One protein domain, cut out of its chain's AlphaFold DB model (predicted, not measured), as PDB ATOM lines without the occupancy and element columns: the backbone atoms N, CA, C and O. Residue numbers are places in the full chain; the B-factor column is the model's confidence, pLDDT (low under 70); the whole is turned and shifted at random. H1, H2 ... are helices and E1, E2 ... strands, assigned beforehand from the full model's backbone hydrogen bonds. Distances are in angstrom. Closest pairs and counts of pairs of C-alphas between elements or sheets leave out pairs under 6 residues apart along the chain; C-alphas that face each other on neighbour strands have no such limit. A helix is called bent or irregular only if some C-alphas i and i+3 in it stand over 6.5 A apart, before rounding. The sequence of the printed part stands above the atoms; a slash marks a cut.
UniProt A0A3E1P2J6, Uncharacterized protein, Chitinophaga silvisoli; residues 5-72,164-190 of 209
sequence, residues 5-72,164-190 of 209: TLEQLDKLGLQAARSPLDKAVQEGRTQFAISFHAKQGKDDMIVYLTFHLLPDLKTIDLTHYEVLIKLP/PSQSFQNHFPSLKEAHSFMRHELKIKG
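AT A GLANCE: This is residues 5 to 72 and 164 to 190 of the 209 residues of an uncharacterized protein of Chitinophaga silvisoli (UniProt A0A3E1P2J6). Three long strands, E1, E2 and E3, and a short fourth, E4, at one edge form a twisted sheet, with helices over one face and the other face bare. H2 packs along the E1 edge, H3 covers the E3 part more loosely, and short H1 sits between these two helices, only grazing the sheet. The printed part has 95 residues, with three named helices and four named strands in the order H1 H2 E1 E2 E3 E4 H3. The sheet's order is E1, E2, E3, E4, all antiparallel, and the class is mixed, helices and strands. The whole is compact, with a radius of gyration of the C-alphas of 13.6 A and spans of 39 by 27 by 22 A.

IN THESE COORDINATES: H1 takes residues 6 to 11 and begins at C-alpha 6, (-31.036, 39.456, -49.725). H2, residues 15 to 26, is 18.1 A long and irregular, but only just: C-alphas 16 and 19 are 6.7 A apart. E1, residues 31 to 40, is 28.0 A long and bends by 51 degrees at residue 37. E2, residues 43 to 53, is 31.5 A long and begins at C-alpha 43, (-2.005, 37.462, -45.658). E3, residues 59 to 69, is 29.6 A long and bends by 55 degrees at residue 63. E4 is residues 165 to 168. H3, residues 175 to 188, is 19.3 A long and ends at C-alpha 188, (-4.876, 51.040, -44.883).

HOW THE PARTS SIT: E1, E2 and E3 form a meander, each strand the antiparallel neighbour of the one before. E1 and E2 are a hairpin, with N 34 and O 49 within hydrogen-bond range at 2.9 A. E2 and E3 are a hairpin too, with N 48 and O 66 at 2.8 A. E4, an edge strand, is antiparallel to E3, with N 67 and O 166 at 2.9 A. H2 and H3 are on one face of the sheet, two layers in all. H2 has a height over the sheet of 8.3 A and runs along the strands, at 10 degrees to E1 on the local plane; its closest C-alpha pair with E1 is Ala 17 and Ile 34, 5.8 A. The closest C-alphas of H3 and E3 are those of Leu 62 and Leu 175, 7.7 A. H1 is close to but not clearly touching H2, with the C-alphas of Leu 9 and Gln 15 closest at 6.4 A, and H3, with those of Gln 8 and Leu 175 closest at 7.3 A. H2 and H3 are apart. Every O i to N i+4 pair is within hydrogen-bond range in H3, against 6 of 8 in H2 and 0 of 2 in H1, where 1 of 3 O i to N i+3 pairs is.

THE WHOLE: The C-alphas of Asp 56 and Pro 72 are the two farthest apart, at 42.9 A. Residues 73 to 163 are not printed, and C-alphas 72 and 164 are 11.7 A apart across the cut. Of the links that are printed whole, E4 to H3 is short and the others are tight. The mean pLDDT of the printed part is 74.7; residues 6 to 13, 16, 40 and 170 to 190 are under 70.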
ATOM      1  N   THR A   5     -30.664  44.193 -48.528       71.19
ATOM      2  CA  THR A   5     -31.572  43.197 -49.116       71.19
ATOM      3  C   THR A   5     -30.851  41.878 -49.379       71.19
ATOM      4  O   THR A   5     -29.639  41.851 -49.603       71.19
ATOM      5  N   LEU A   6     -31.601  40.778 -49.425       68.19
ATOM      6  CA  LEU A   6     -31.036  39.456 -49.725       68.19
ATOM      7  C   LEU A   6     -30.362  39.398 -51.105       68.19
ATOM      8  O   LEU A   6     -29.303  38.798 -51.247       68.19
ATOM      9  N   GLU A   7     -30.897  40.109 -52.099       67.00
ATOM     10  CA  GLU A   7     -30.295  40.211 -53.439       67.00
ATOM     11  C   GLU A   7     -28.931  40.927 -53.446       67.00
ATOM     12  O   GLU A   7     -28.116  40.741 -54.353       67.00
ATOM     13  N   GLN A   8     -28.663  41.774 -52.449       69.44
ATOM     14  CA  GLN A   8     -27.381  42.466 -52.319       69.44
ATOM     15  C   GLN A   8     -26.293  41.576 -51.706       69.44
ATOM     16  O   GLN A   8     -25.119  41.841 -51.964       69.44
ATOM     17  N   LEU A   9     -26.645  40.518 -50.959       68.81
ATOM     18  CA  LEU A   9     -25.674  39.560 -50.408       68.81
ATOM     19  C   LEU A   9     -24.876  38.867 -51.520       68.81
ATOM     20  O   LEU A   9     -23.648  38.792 -51.450       68.81
ATOM     21  N   ASP A  10     -25.555  38.422 -52.579       66.38
ATOM     22  CA  ASP A  10     -24.904  37.691 -53.673       66.38
ATOM     23  C   ASP A  10     -23.964  38.577 -54.484       66.38
ATOM     24  O   ASP A  10     -22.854  38.171 -54.827       66.38
ATOM     25  N   LYS A  11     -24.379  39.822 -54.752       64.94
ATOM     26  CA  LYS A  11     -23.574  40.803 -55.499       64.94
ATOM     27  C   LYS A  11     -22.271  41.162 -54.790       64.94
ATOM     28  O   LYS A  11     -21.359  41.695 -55.417       64.94
ATOM     29  N   LEU A  12     -22.188  40.889 -53.491       63.78
ATOM     30  CA  LEU A  12     -21.035  41.189 -52.652       63.78
ATOM     31  C   LEU A  12     -20.206  39.949 -52.319       63.78
ATOM     32  O   LEU A  12     -19.283  40.035 -51.516       63.78
ATOM     33  N   GLY A  13     -20.490  38.820 -52.977       65.81
ATOM     34  CA  GLY A  13     -19.725  37.587 -52.810       65.81
ATOM     35  C   GLY A  13     -19.936  36.932 -51.446       65.81
ATOM     36  O   GLY A  13     -19.082  36.177 -50.995       65.81
ATOM     37  N   LEU A  14     -21.048  37.238 -50.768       71.25
ATOM     38  CA  LEU A  14     -21.404  36.671 -49.468       71.25
ATOM     39  C   LEU A  14     -22.447  35.558 -49.621       71.25
ATOM     40  O   LEU A  14     -23.353  35.435 -48.801       71.25
ATOM     41  N   GLN A  15     -22.340  34.726 -50.664       70.56
ATOM     42  CA  GLN A  15     -23.305  33.644 -50.914       70.56
ATOM     43  C   GLN A  15     -23.355  32.636 -49.755       70.56
ATOM     44  O   GLN A  15     -24.411  32.070 -49.470       70.56
ATOM     45  N   ALA A  16     -22.241  32.476 -49.032       67.31
ATOM     46  CA  ALA A  16     -22.151  31.671 -47.813       67.31
ATOM     47  C   ALA A  16     -23.115  32.129 -46.699       67.31
ATOM     48  O   ALA A  16     -23.383  31.369 -45.771       67.31
ATOM     49  N   ALA A  17     -23.670  33.344 -46.792       71.81
ATOM     50  CA  ALA A  17     -24.636  33.871 -45.837       71.81
ATOM     51  C   ALA A  17     -26.043  33.286 -45.962       71.81
ATOM     52  O   ALA A  17     -26.799  33.368 -44.997       71.81
ATOM     53  N   ARG A  18     -26.396  32.689 -47.109       76.00
ATOM     54  CA  ARG A  18     -27.759  32.204 -47.378       76.00
ATOM     55  C   ARG A  18     -28.196  31.110 -46.405       76.00
ATOM     56  O   ARG A  18     -29.228  31.242 -45.767       76.00
ATOM     57  N   SER A  19     -27.378  30.076 -46.216       77.62
ATOM     58  CA  SER A  19     -27.743  28.961 -45.329       77.62
ATOM     59  C   SER A  19     -27.878  29.375 -43.847       77.62
ATOM     60  O   SER A  19     -28.901  29.048 -43.239       77.62
ATOM     61  N   PRO A  20     -26.933  30.129 -43.246       77.06
ATOM     62  CA  PRO A  20     -27.092  30.650 -41.884       77.06
ATOM     63  C   PRO A  20     -28.295  31.583 -41.716       77.06
ATOM     64  O   PRO A  20     -28.942  31.560 -40.668       77.06
ATOM     65  N   LEU A  21     -28.598  32.385 -42.737       81.69
ATOM     66  CA  LEU A  21     -29.769  33.252 -42.775       81.69
ATOM     67  C   LEU A  21     -31.070  32.440 -42.768       81.69
ATOM     68  O   LEU A  21     -31.908  32.661 -41.898       81.69
ATOM     69  N   ASP A  22     -31.225  31.494 -43.699       80.81
ATOM     70  CA  ASP A  22     -32.432  30.667 -43.818       80.81
ATOM     71  C   ASP A  22     -32.711  29.928 -42.506       80.81
ATOM     72  O   ASP A  22     -33.836  29.923 -42.004       80.81
ATOM     73  N   LYS A  23     -31.655  29.384 -41.890       81.19
ATOM     74  CA  LYS A  23     -31.727  28.735 -40.579       81.19
ATOM     75  C   LYS A  23     -32.174  29.698 -39.478       81.19
ATOM     76  O   LYS A  23     -33.028  29.353 -38.669       81.19
ATOM     77  N   ALA A  24     -31.621  30.908 -39.436       81.88
ATOM     78  CA  ALA A  24     -32.001  31.904 -38.438       81.88
ATOM     79  C   ALA A  24     -33.463  32.351 -38.585       81.88
ATOM     80  O   ALA A  24     -34.139  32.510 -37.571       81.88
ATOM     81  N   VAL A  25     -33.966  32.479 -39.817       83.88
ATOM     82  CA  VAL A  25     -35.382  32.769 -40.093       83.88
ATOM     83  C   VAL A  25     -36.278  31.616 -39.633       83.88
ATOM     84  O   VAL A  25     -37.254  31.855 -38.926       83.88
ATOM     85  N   GLN A  26     -35.935  30.371 -39.979       83.62
ATOM     86  CA  GLN A  26     -36.696  29.180 -39.578       83.62
ATOM     87  C   GLN A  26     -36.766  29.005 -38.057       83.62
ATOM     88  O   GLN A  26     -37.803  28.631 -37.520       83.62
ATOM     89  N   GLU A  27     -35.671  29.297 -37.357       83.88
ATOM     90  CA  GLU A  27     -35.566  29.159 -35.903       83.88
ATOM     91  C   GLU A  27     -36.031  30.410 -35.132       83.88
ATOM     92  O   GLU A  27     -35.918  30.453 -33.908       83.88
ATOM     93  N   GLY A  28     -36.527  31.447 -35.819       83.12
ATOM     94  CA  GLY A  28     -37.002  32.684 -35.188       83.12
ATOM     95  C   GLY A  28     -35.905  33.485 -34.474       83.12
ATOM     96  O   GLY A  28     -36.185  34.221 -33.526       83.12
ATOM     97  N   ARG A  29     -34.644  33.342 -34.893       82.50
ATOM     98  CA  ARG A  29     -33.517  34.097 -34.331       82.50
ATOM     99  C   ARG A  29     -33.539  35.537 -34.838       82.50
ATOM    100  O   ARG A  29     -33.876  35.807 -35.984       82.50
ATOM    101  N   THR A  30     -33.084  36.469 -34.006       86.50
ATOM    102  CA  THR A  30     -32.962  37.897 -34.363       86.50
ATOM    103  C   THR A  30     -31.605  38.255 -34.968       86.50
ATOM    104  O   THR A  30     -31.378  39.394 -35.366       86.50
ATOM    105  N   GLN A  31     -30.675  37.304 -35.026       86.56
ATOM    106  CA  GLN A  31     -29.333  37.511 -35.553       86.56
ATOM    107  C   GLN A  31     -28.761  36.223 -36.137       86.56
ATOM    108  O   GLN A  31     -29.099  35.119 -35.703       86.56
ATOM    109  N   PHE A  32     -27.834  36.383 -37.073       83.19
ATOM    110  CA  PHE A  32     -27.013  35.303 -37.600       83.19
ATOM    111  C   PHE A  32     -25.601  35.810 -37.875       83.19
ATOM    112  O   PHE A  32     -25.363  37.011 -37.997       83.19
ATOM    113  N   ALA A  33     -24.655  34.887 -37.955       82.00
ATOM    114  CA  ALA A  33     -23.272  35.202 -38.264       82.00
ATOM    115  C   ALA A  33     -22.784  34.317 -39.403       82.00
ATOM    116  O   ALA A  33     -23.270  33.201 -39.595       82.00
ATOM    117  N   ILE A  34     -21.819  34.836 -40.146       78.19
ATOM    118  CA  ILE A  34     -21.127  34.111 -41.202       78.19
ATOM    119  C   ILE A  34     -19.633  34.301 -40.987       78.19
ATOM    120  O   ILE A  34     -19.188  35.355 -40.518       78.19
ATOM    121  N   SER A  35     -18.859  33.296 -41.365       78.88
ATOM    122  CA  SER A  35     -17.413  33.408 -41.441       78.88
ATOM    123  C   SER A  35     -16.909  32.825 -42.751       78.88
ATOM    124  O   SER A  35     -17.523  31.923 -43.322       78.88
ATOM    125  N   PHE A  36     -15.830  33.396 -43.273       75.75
ATOM    126  CA  PHE A  36     -15.183  32.909 -44.485       75.75
ATOM    127  C   PHE A  36     -13.699  33.264 -44.493       75.75
ATOM    128  O   PHE A  36     -13.254  34.195 -43.816       75.75
ATOM    129  N   HIS A  37     -12.933  32.503 -45.271       79.56
ATOM    130  CA  HIS A  37     -11.512  32.755 -45.490       79.56
ATOM    131  C   HIS A  37     -11.328  33.741 -46.644       79.56
ATOM    132  O   HIS A  37     -11.986  33.637 -47.679       79.56
ATOM    133  N   ALA A  38     -10.419  34.695 -46.474       76.50
ATOM    134  CA  ALA A  38     -10.069  35.684 -47.480       76.50
ATOM    135  C   ALA A  38      -8.550  35.841 -47.548       76.50
ATOM    136  O   ALA A  38      -7.886  35.968 -46.523       76.50
ATOM    137  N   LYS A  39      -8.004  35.885 -48.766       75.38
ATOM    138  CA  LYS A  39      -6.584  36.175 -48.998       75.38
ATOM    139  C   LYS A  39      -6.409  37.607 -49.478       75.38
ATOM    140  O   LYS A  39      -7.085  38.027 -50.418       75.38
ATOM    141  N   GLN A  40      -5.471  38.335 -48.881       69.31
ATOM    142  CA  GLN A  40      -5.093  39.676 -49.318       69.31
ATOM    143  C   GLN A  40      -3.578  39.802 -49.384       69.31
ATOM    144  O   GLN A  40      -2.893  39.879 -48.373       69.31
ATOM    145  N   GLY A  41      -3.039  39.822 -50.603       73.88
ATOM    146  CA  GLY A  41      -1.593  39.780 -50.789       73.88
ATOM    147  C   GLY A  41      -1.016  38.466 -50.258       73.88
ATOM    148  O   GLY A  41      -1.320  37.404 -50.800       73.88
ATOM    149  N   LYS A  42      -0.173  38.546 -49.221       71.81
ATOM    150  CA  LYS A  42       0.451  37.378 -48.572       71.81
ATOM    151  C   LYS A  42      -0.316  36.900 -47.340       71.81
ATOM    152  O   LYS A  42       0.026  35.858 -46.785       71.81
ATOM    153  N   ASP A  43      -1.321  37.654 -46.922       73.44
ATOM    154  CA  ASP A  43      -2.005  37.462 -45.658       73.44
ATOM    155  C   ASP A  43      -3.235  36.581 -45.862       73.44
ATOM    156  O   ASP A  43      -4.060  36.813 -46.753       73.44
ATOM    157  N   ASP A  44      -3.321  35.541 -45.038       79.56
ATOM    158  CA  ASP A  44      -4.467  34.645 -44.953       79.56
ATOM    159  C   ASP A  44      -5.329  35.096 -43.774       79.56
ATOM    160  O   ASP A  44      -4.823  35.316 -42.673       79.56
ATOM    161  N   MET A  45      -6.617  35.321 -44.007       81.94
ATOM    162  CA  MET A  45      -7.490  35.992 -43.050       81.94
ATOM    163  C   MET A  45      -8.810  35.258 -42.902       81.94
ATOM    164  O   MET A  45      -9.326  34.659 -43.845       81.94
ATOM    165  N   ILE A  46      -9.396  35.377 -41.717       80.94
ATOM    166  CA  ILE A  46     -10.739  34.889 -41.424       80.94
ATOM    167  C   ILE A  46     -11.600  36.096 -41.095       80.94
ATOM    168  O   ILE A  46     -11.319  36.828 -40.146       80.94
ATOM    169  N   VAL A  47     -12.646  36.302 -41.883       79.50
ATOM    170  CA  VAL A  47     -13.595  37.398 -41.693       79.50
ATOM    171  C   VAL A  47     -14.837  36.845 -41.017       79.50
ATOM    172  O   VAL A  47     -15.409  35.866 -41.485       79.50
ATOM    173  N   TYR A  48     -15.256  37.487 -39.932       81.62
ATOM    174  CA  TYR A  48     -16.485  37.215 -39.198       81.62
ATOM    175  C   TYR A  48     -17.432  38.392 -39.367       81.62
ATOM    176  O   TYR A  48     -17.083  39.512 -39.000       81.62
ATOM    177  N   LEU A  49     -18.636  38.141 -39.875       81.25
ATOM    178  CA  LEU A  49     -19.691  39.146 -39.995       81.25
ATOM    179  C   LEU A  49     -20.904  38.702 -39.177       81.25
ATOM    180  O   LEU A  49     -21.344  37.559 -39.304       81.25
ATOM    181  N   THR A  50     -21.462  39.606 -38.379       84.88
ATOM    182  CA  THR A  50     -22.700  39.382 -37.627       84.88
ATOM    183  C   THR A  50     -23.776  40.328 -38.122       84.88
ATOM    184  O   THR A  50     -23.585  41.546 -38.162       84.88
ATOM    185  N   PHE A  51     -24.926  39.757 -38.443       84.56
ATOM    186  CA  PHE A  51     -26.077  40.468 -38.954       84.56
ATOM    187  C   PHE A  51     -27.249  40.379 -37.984       84.56
ATOM    188  O   PHE A  51     -27.499  39.336 -37.378       84.56
ATOM    189  N   HIS A  52     -27.998  41.467 -37.885       87.44
ATOM    190  CA  HIS A  52     -29.301  41.520 -37.249       87.44
ATOM    191  C   HIS A  52     -30.402  41.367 -38.302       87.44
ATOM    192  O   HIS A  52     -30.340  41.975 -39.373       87.44
ATOM    193  N   LEU A  53     -31.403  40.545 -37.998       86.69
ATOM    194  CA  LEU A  53     -32.580  40.332 -38.832       86.69
ATOM    195  C   LEU A  53     -33.619  41.406 -38.536       86.69
ATOM    196  O   LEU A  53     -34.060  41.548 -37.397       86.69
ATOM    197  N   LEU A  54     -34.025  42.150 -39.563       84.81
ATOM    198  CA  LEU A  54     -35.072  43.154 -39.418       84.81
ATOM    199  C   LEU A  54     -36.467  42.514 -39.544       84.81
ATOM    200  O   LEU A  54     -36.606  41.457 -40.163       84.81
ATOM    201  N   PRO A  55     -37.528  43.154 -39.008       82.50
ATOM    202  CA  PRO A  55     -38.874  42.571 -38.971       82.50
ATOM    203  C   PRO A  55     -39.470  42.211 -40.338       82.50
ATOM    204  O   PRO A  55     -40.372  41.385 -40.415       82.50
ATOM    205  N   ASP A  56     -38.993  42.835 -41.419       82.25
ATOM    206  CA  ASP A  56     -39.468  42.560 -42.778       82.25
ATOM    207  C   ASP A  56     -38.878  41.275 -43.388       82.25
ATOM    208  O   ASP A  56     -39.319  40.887 -44.471       82.25
ATOM    209  N   LEU A  57     -37.902  40.632 -42.721       72.69
ATOM    210  CA  LEU A  57     -37.187  39.391 -43.095       72.69
ATOM    211  C   LEU A  57     -36.508  39.396 -44.476       72.69
ATOM    212  O   LEU A  57     -35.774  38.478 -44.831       72.69
ATOM    213  N   LYS A  58     -36.732  40.444 -45.259       74.00
ATOM    214  CA  LYS A  58     -36.119  40.710 -46.559       74.00
ATOM    215  C   LYS A  58     -34.883  41.571 -46.411       74.00
ATOM    216  O   LYS A  58     -34.146  41.744 -47.385       74.00
ATOM    217  N   THR A  59     -34.687  42.129 -45.219       77.69
ATOM    218  CA  THR A  59     -33.557  42.972 -44.930       77.69
ATOM    219  C   THR A  59     -32.823  42.616 -43.651       77.69
ATOM    220  O   THR A  59     -33.392  42.134 -42.673       77.69
ATOM    221  N   ILE A  60     -31.520  42.858 -43.692       81.81
ATOM    222  CA  ILE A  60     -30.591  42.596 -42.601       81.81
ATOM    223  C   ILE A  60     -29.739  43.840 -42.347       81.81
ATOM    224  O   ILE A  60     -29.577  44.690 -43.228       81.81
ATOM    225  N   ASP A  61     -29.190  43.937 -41.145       82.69
ATOM    226  CA  ASP A  61     -28.269  44.998 -40.745       82.69
ATOM    227  C   ASP A  61     -26.942  44.391 -40.288       82.69
ATOM    228  O   ASP A  61     -26.937  43.472 -39.473       82.69
ATOM    229  N   LEU A  62     -25.815  44.869 -40.815       80.75
ATOM    230  CA  LEU A  62     -24.494  44.420 -40.378       80.75
ATOM    231  C   LEU A  62     -24.132  45.184 -39.104       80.75
ATOM    232  O   LEU A  62     -23.822  46.372 -39.157       80.75
ATOM    233  N   THR A  63     -24.150  44.500 -37.965       82.56
ATOM    234  CA  THR A  63     -23.958  45.134 -36.652       82.56
ATOM    235  C   THR A  63     -22.540  44.991 -36.127       82.56
ATOM    236  O   THR A  63     -22.081  45.809 -35.328       82.56
ATOM    237  N   HIS A  64     -21.828  43.962 -36.575       82.25
ATOM    238  CA  HIS A  64     -20.468  43.704 -36.146       82.25
ATOM    239  C   HIS A  64     -19.677  43.011 -37.241       82.25
ATOM    240  O   HIS A  64     -20.180  42.116 -37.923       82.25
ATOM    241  N   TYR A  65     -18.409  43.390 -37.354       82.31
ATOM    242  CA  TYR A  65     -17.456  42.606 -38.108       82.31
ATOM    243  C   TYR A  65     -16.107  42.527 -37.395       82.31
ATOM    244  O   TYR A  65     -15.687  43.446 -36.686       82.31
ATOM    245  N   GLU A  66     -15.433  41.401 -37.584       81.62
ATOM    246  CA  GLU A  66     -14.119  41.116 -37.025       81.62
ATOM    247  C   GLU A  66     -13.267  40.396 -38.063       81.62
ATOM    248  O   GLU A  66     -13.751  39.533 -38.794       81.62
ATOM    249  N   VAL A  67     -11.987  40.745 -38.120       80.38
ATOM    250  CA  VAL A  67     -11.012  40.073 -38.977       80.38
ATOM    251  C   VAL A  67      -9.935  39.456 -38.096       80.38
ATOM    252  O   VAL A  67      -9.374  40.140 -37.237       80.38
ATOM    253  N   LEU A  68      -9.650  38.172 -38.314       80.44
ATOM    254  CA  LEU A  68      -8.514  37.456 -37.737       80.44
ATOM    255  C   LEU A  68      -7.423  37.294 -38.795       80.44
ATOM    256  O   LEU A  68      -7.706  36.811 -39.891       80.44
ATOM    257  N   ILE A  69      -6.178  37.626 -38.454       81.00
ATOM    258  CA  ILE A  69      -5.018  37.314 -39.301       81.00
ATOM    259  C   ILE A  69      -4.522  35.919 -38.954       81.00
ATOM    260  O   ILE A  69      -4.071  35.671 -37.832       81.00
ATOM    261  N   LYS A  70      -4.555  35.011 -39.924       80.50
ATOM    262  CA  LYS A  70      -4.071  33.650 -39.751       80.50
ATOM    263  C   LYS A  70      -2.546  33.636 -39.805       80.50
ATOM    264  O   LYS A  70      -1.927  33.589 -40.865       80.50
ATOM    265  N   LEU A  71      -1.930  33.677 -38.631       76.44
ATOM    266  CA  LEU A  71      -0.493  33.471 -38.490       76.44
ATOM    267  C   LEU A  71      -0.148  31.975 -38.592       76.44
ATOM    268  O   LEU A  71      -0.951  31.130 -38.185       76.44
ATOM    269  N   PRO A  72       1.052  31.614 -39.084       79.38
ATOM    270  CA  PRO A  72       1.502  30.228 -39.078       79.38
ATOM    271  C   PRO A  72       1.549  29.662 -37.653       79.38
ATOM    272  O   PRO A  72       2.382  30.059 -36.837       79.38
ATOM    273  N   PRO A 164      -3.933  37.624 -34.208       77.38
ATOM    274  CA  PRO A 164      -4.318  39.005 -33.984       77.38
ATOM    275  C   PRO A 164      -5.713  39.237 -34.560       77.38
ATOM    276  O   PRO A 164      -5.993  38.837 -35.696       77.38
ATOM    277  N   SER A 165      -6.578  39.877 -33.777       79.50
ATOM    278  CA  SER A 165      -7.919  40.234 -34.215       79.50
ATOM    279  C   SER A 165      -8.123  41.733 -34.220       79.50
ATOM    280  O   SER A 165      -7.537  42.474 -33.424       79.50
ATOM    281  N   GLN A 166      -8.986  42.183 -35.122       74.06
ATOM    282  CA  GLN A 166      -9.518  43.524 -35.057       74.06
ATOM    283  C   GLN A 166     -11.015  43.516 -35.283       74.06
ATOM    284  O   GLN A 166     -11.514  43.001 -36.283       74.06
ATOM    285  N   SER A 167     -11.711  44.112 -34.324       78.12
ATOM    286  CA  SER A 167     -13.155  44.228 -34.306       78.12
ATOM    287  C   SER A 167     -13.570  45.657 -34.575       78.12
ATOM    288  O   SER A 167     -12.936  46.607 -34.114       78.12
ATOM    289  N   PHE A 168     -14.692  45.794 -35.259       73.56
ATOM    290  CA  PHE A 168     -15.270  47.079 -35.577       73.56
ATOM    291  C   PHE A 168     -16.772  47.006 -35.343       73.56
ATOM    292  O   PHE A 168     -17.447  46.037 -35.706       73.56
ATOM    293  N   GLN A 169     -17.286  48.045 -34.706       73.06
ATOM    294  CA  GLN A 169     -18.707  48.235 -34.479       73.06
ATOM    295  C   GLN A 169     -19.100  49.457 -35.282       73.06
ATOM    296  O   GLN A 169     -18.585  50.533 -35.012       73.06
ATOM    297  N   ASN A 170     -19.934  49.275 -36.300       66.12
ATOM    298  CA  ASN A 170     -20.449  50.360 -37.123       66.12
ATOM    299  C   ASN A 170     -21.757  49.912 -37.774       66.12
ATOM    300  O   ASN A 170     -21.879  48.762 -38.192       66.12
ATOM    301  N   HIS A 171     -22.712  50.833 -37.886       64.56
ATOM    302  CA  HIS A 171     -23.941  50.634 -38.650       64.56
ATOM    303  C   HIS A 171     -23.730  51.213 -40.041       64.56
ATOM    304  O   HIS A 171     -23.682  52.433 -40.219       64.56
ATOM    305  N   PHE A 172     -23.536  50.340 -41.026       61.56
ATOM    306  CA  PHE A 172     -23.249  50.788 -42.380       61.56
ATOM    307  C   PHE A 172     -24.536  51.222 -43.092       61.56
ATOM    308  O   PHE A 172     -25.514  50.476 -43.104       61.56
ATOM    309  N   PRO A 173     -24.544  52.389 -43.758       55.38
ATOM    310  CA  PRO A 173     -25.656  52.820 -44.594       55.38
ATOM    311  C   PRO A 173     -25.748  52.059 -45.925       55.38
ATOM    312  O   PRO A 173     -26.539  52.442 -46.776       55.38
ATOM    313  N   SER A 174     -24.974  50.997 -46.150       59.00
ATOM    314  CA  SER A 174     -25.206  49.991 -47.195       59.00
ATOM    315  C   SER A 174     -24.172  48.865 -47.098       59.00
ATOM    316  O   SER A 174     -23.053  49.077 -46.628       59.00
ATOM    317  N   LEU A 175     -24.479  47.676 -47.635       55.81
ATOM    318  CA  LEU A 175     -23.487  46.592 -47.736       55.81
ATOM    319  C   LEU A 175     -22.324  46.962 -48.681       55.81
ATOM    320  O   LEU A 175     -21.208  46.488 -48.498       55.81
ATOM    321  N   LYS A 176     -22.551  47.841 -49.671       61.78
ATOM    322  CA  LYS A 176     -21.495  48.342 -50.570       61.78
ATOM    323  C   LYS A 176     -20.484  49.202 -49.815       61.78
ATOM    324  O   LYS A 176     -19.283  49.052 -50.035       61.78
ATOM    325  N   GLU A 177     -20.951  50.076 -48.929       64.56
ATOM    326  CA  GLU A 177     -20.089  50.866 -48.047       64.56
ATOM    327  C   GLU A 177     -19.429  49.990 -46.991       64.56
ATOM    328  O   GLU A 177     -18.232  50.133 -46.790       64.56
ATOM    329  N   ALA A 178     -20.145  49.025 -46.405       63.53
ATOM    330  CA  ALA A 178     -19.558  48.041 -45.495       63.53
ATOM    331  C   ALA A 178     -18.414  47.267 -46.161       63.53
ATOM    332  O   ALA A 178     -17.317  47.172 -45.625       63.53
ATOM    333  N   HIS A 179     -18.637  46.758 -47.373       65.56
ATOM    334  CA  HIS A 179     -17.636  46.013 -48.128       65.56
ATOM    335  C   HIS A 179     -16.471  46.899 -48.587       65.56
ATOM    336  O   HIS A 179     -15.314  46.480 -48.529       65.56
ATOM    337  N   SER A 180     -16.750  48.136 -49.004       67.69
ATOM    338  CA  SER A 180     -15.705  49.107 -49.346       67.69
ATOM    339  C   SER A 180     -14.883  49.484 -48.117       67.69
ATOM    340  O   SER A 180     -13.662  49.519 -48.211       67.69
ATOM    341  N   PHE A 181     -15.527  49.680 -46.964       68.81
ATOM    342  CA  PHE A 181     -14.882  49.929 -45.680       68.81
ATOM    343  C   PHE A 181     -14.030  48.739 -45.245       68.81
ATOM    344  O   PHE A 181     -12.869  48.940 -44.929       68.81
ATOM    345  N   MET A 182     -14.536  47.503 -45.333       67.62
ATOM    346  CA  MET A 182     -13.740  46.301 -45.064       67.62
ATOM    347  C   MET A 182     -12.484  46.264 -45.935       67.62
ATOM    348  O   MET A 182     -11.376  46.173 -45.417       67.62
ATOM    349  N   ARG A 183     -12.622  46.397 -47.262       67.94
ATOM    350  CA  ARG A 183     -11.460  46.400 -48.166       67.94
ATOM    351  C   ARG A 183     -10.502  47.553 -47.878       67.94
ATOM    352  O   ARG A 183      -9.293  47.388 -48.005       67.94
ATOM    353  N   HIS A 184     -11.037  48.715 -47.527       69.56
ATOM    354  CA  HIS A 184     -10.262  49.903 -47.211       69.56
ATOM    355  C   HIS A 184      -9.483  49.746 -45.904       69.56
ATOM    356  O   HIS A 184      -8.285  49.998 -45.906       69.56
ATOM    357  N   GLU A 185     -10.112  49.258 -44.836       67.38
ATOM    358  CA  GLU A 185      -9.477  48.987 -43.542       67.38
ATOM    359  C   GLU A 185      -8.378  47.934 -43.672       67.38
ATOM    360  O   GLU A 185      -7.256  48.158 -43.214       67.38
ATOM    361  N   LEU A 186      -8.659  46.835 -44.381       66.31
ATOM    362  CA  LEU A 186      -7.659  45.807 -44.663       66.31
ATOM    363  C   LEU A 186      -6.468  46.367 -45.460       66.31
ATOM    364  O   LEU A 186      -5.336  45.923 -45.292       66.31
ATOM    365  N   LYS A 187      -6.712  47.345 -46.342       65.50
ATOM    366  CA  LYS A 187      -5.670  47.990 -47.149       65.50
ATOM    367  C   LYS A 187      -4.875  49.041 -46.365       65.50
ATOM    368  O   LYS A 187      -3.652  49.029 -46.447       65.50
ATOM    369  N   ILE A 188      -5.532  49.952 -45.637       62.56
ATOM    370  CA  ILE A 188      -4.876  51.040 -44.883       62.56
ATOM    371  C   ILE A 188      -3.966  50.478 -43.818       62.56
ATOM    372  O   ILE A 188      -2.851  50.964 -43.645       62.56
ATOM    373  N   LYS A 189      -4.440  49.468 -43.088       63.50
ATOM    374  CA  LYS A 189      -3.665  48.940 -41.971       63.50
ATOM    375  C   LYS A 189      -2.415  48.210 -42.416       63.50
ATOM    376  O   LYS A 189      -1.658  47.787 -41.550       63.50
ATOM    377  N   GLY A 190      -2.193  48.104 -43.732       54.22
ATOM    378  CA  GLY A 190      -0.981  47.547 -44.302       54.22
ATOM    379  C   GLY A 190      -0.689  46.210 -43.656       54.22
ATOM    380  O   GLY A 190       0.455  45.975 -43.281       54.22
TER     381      GLY A 190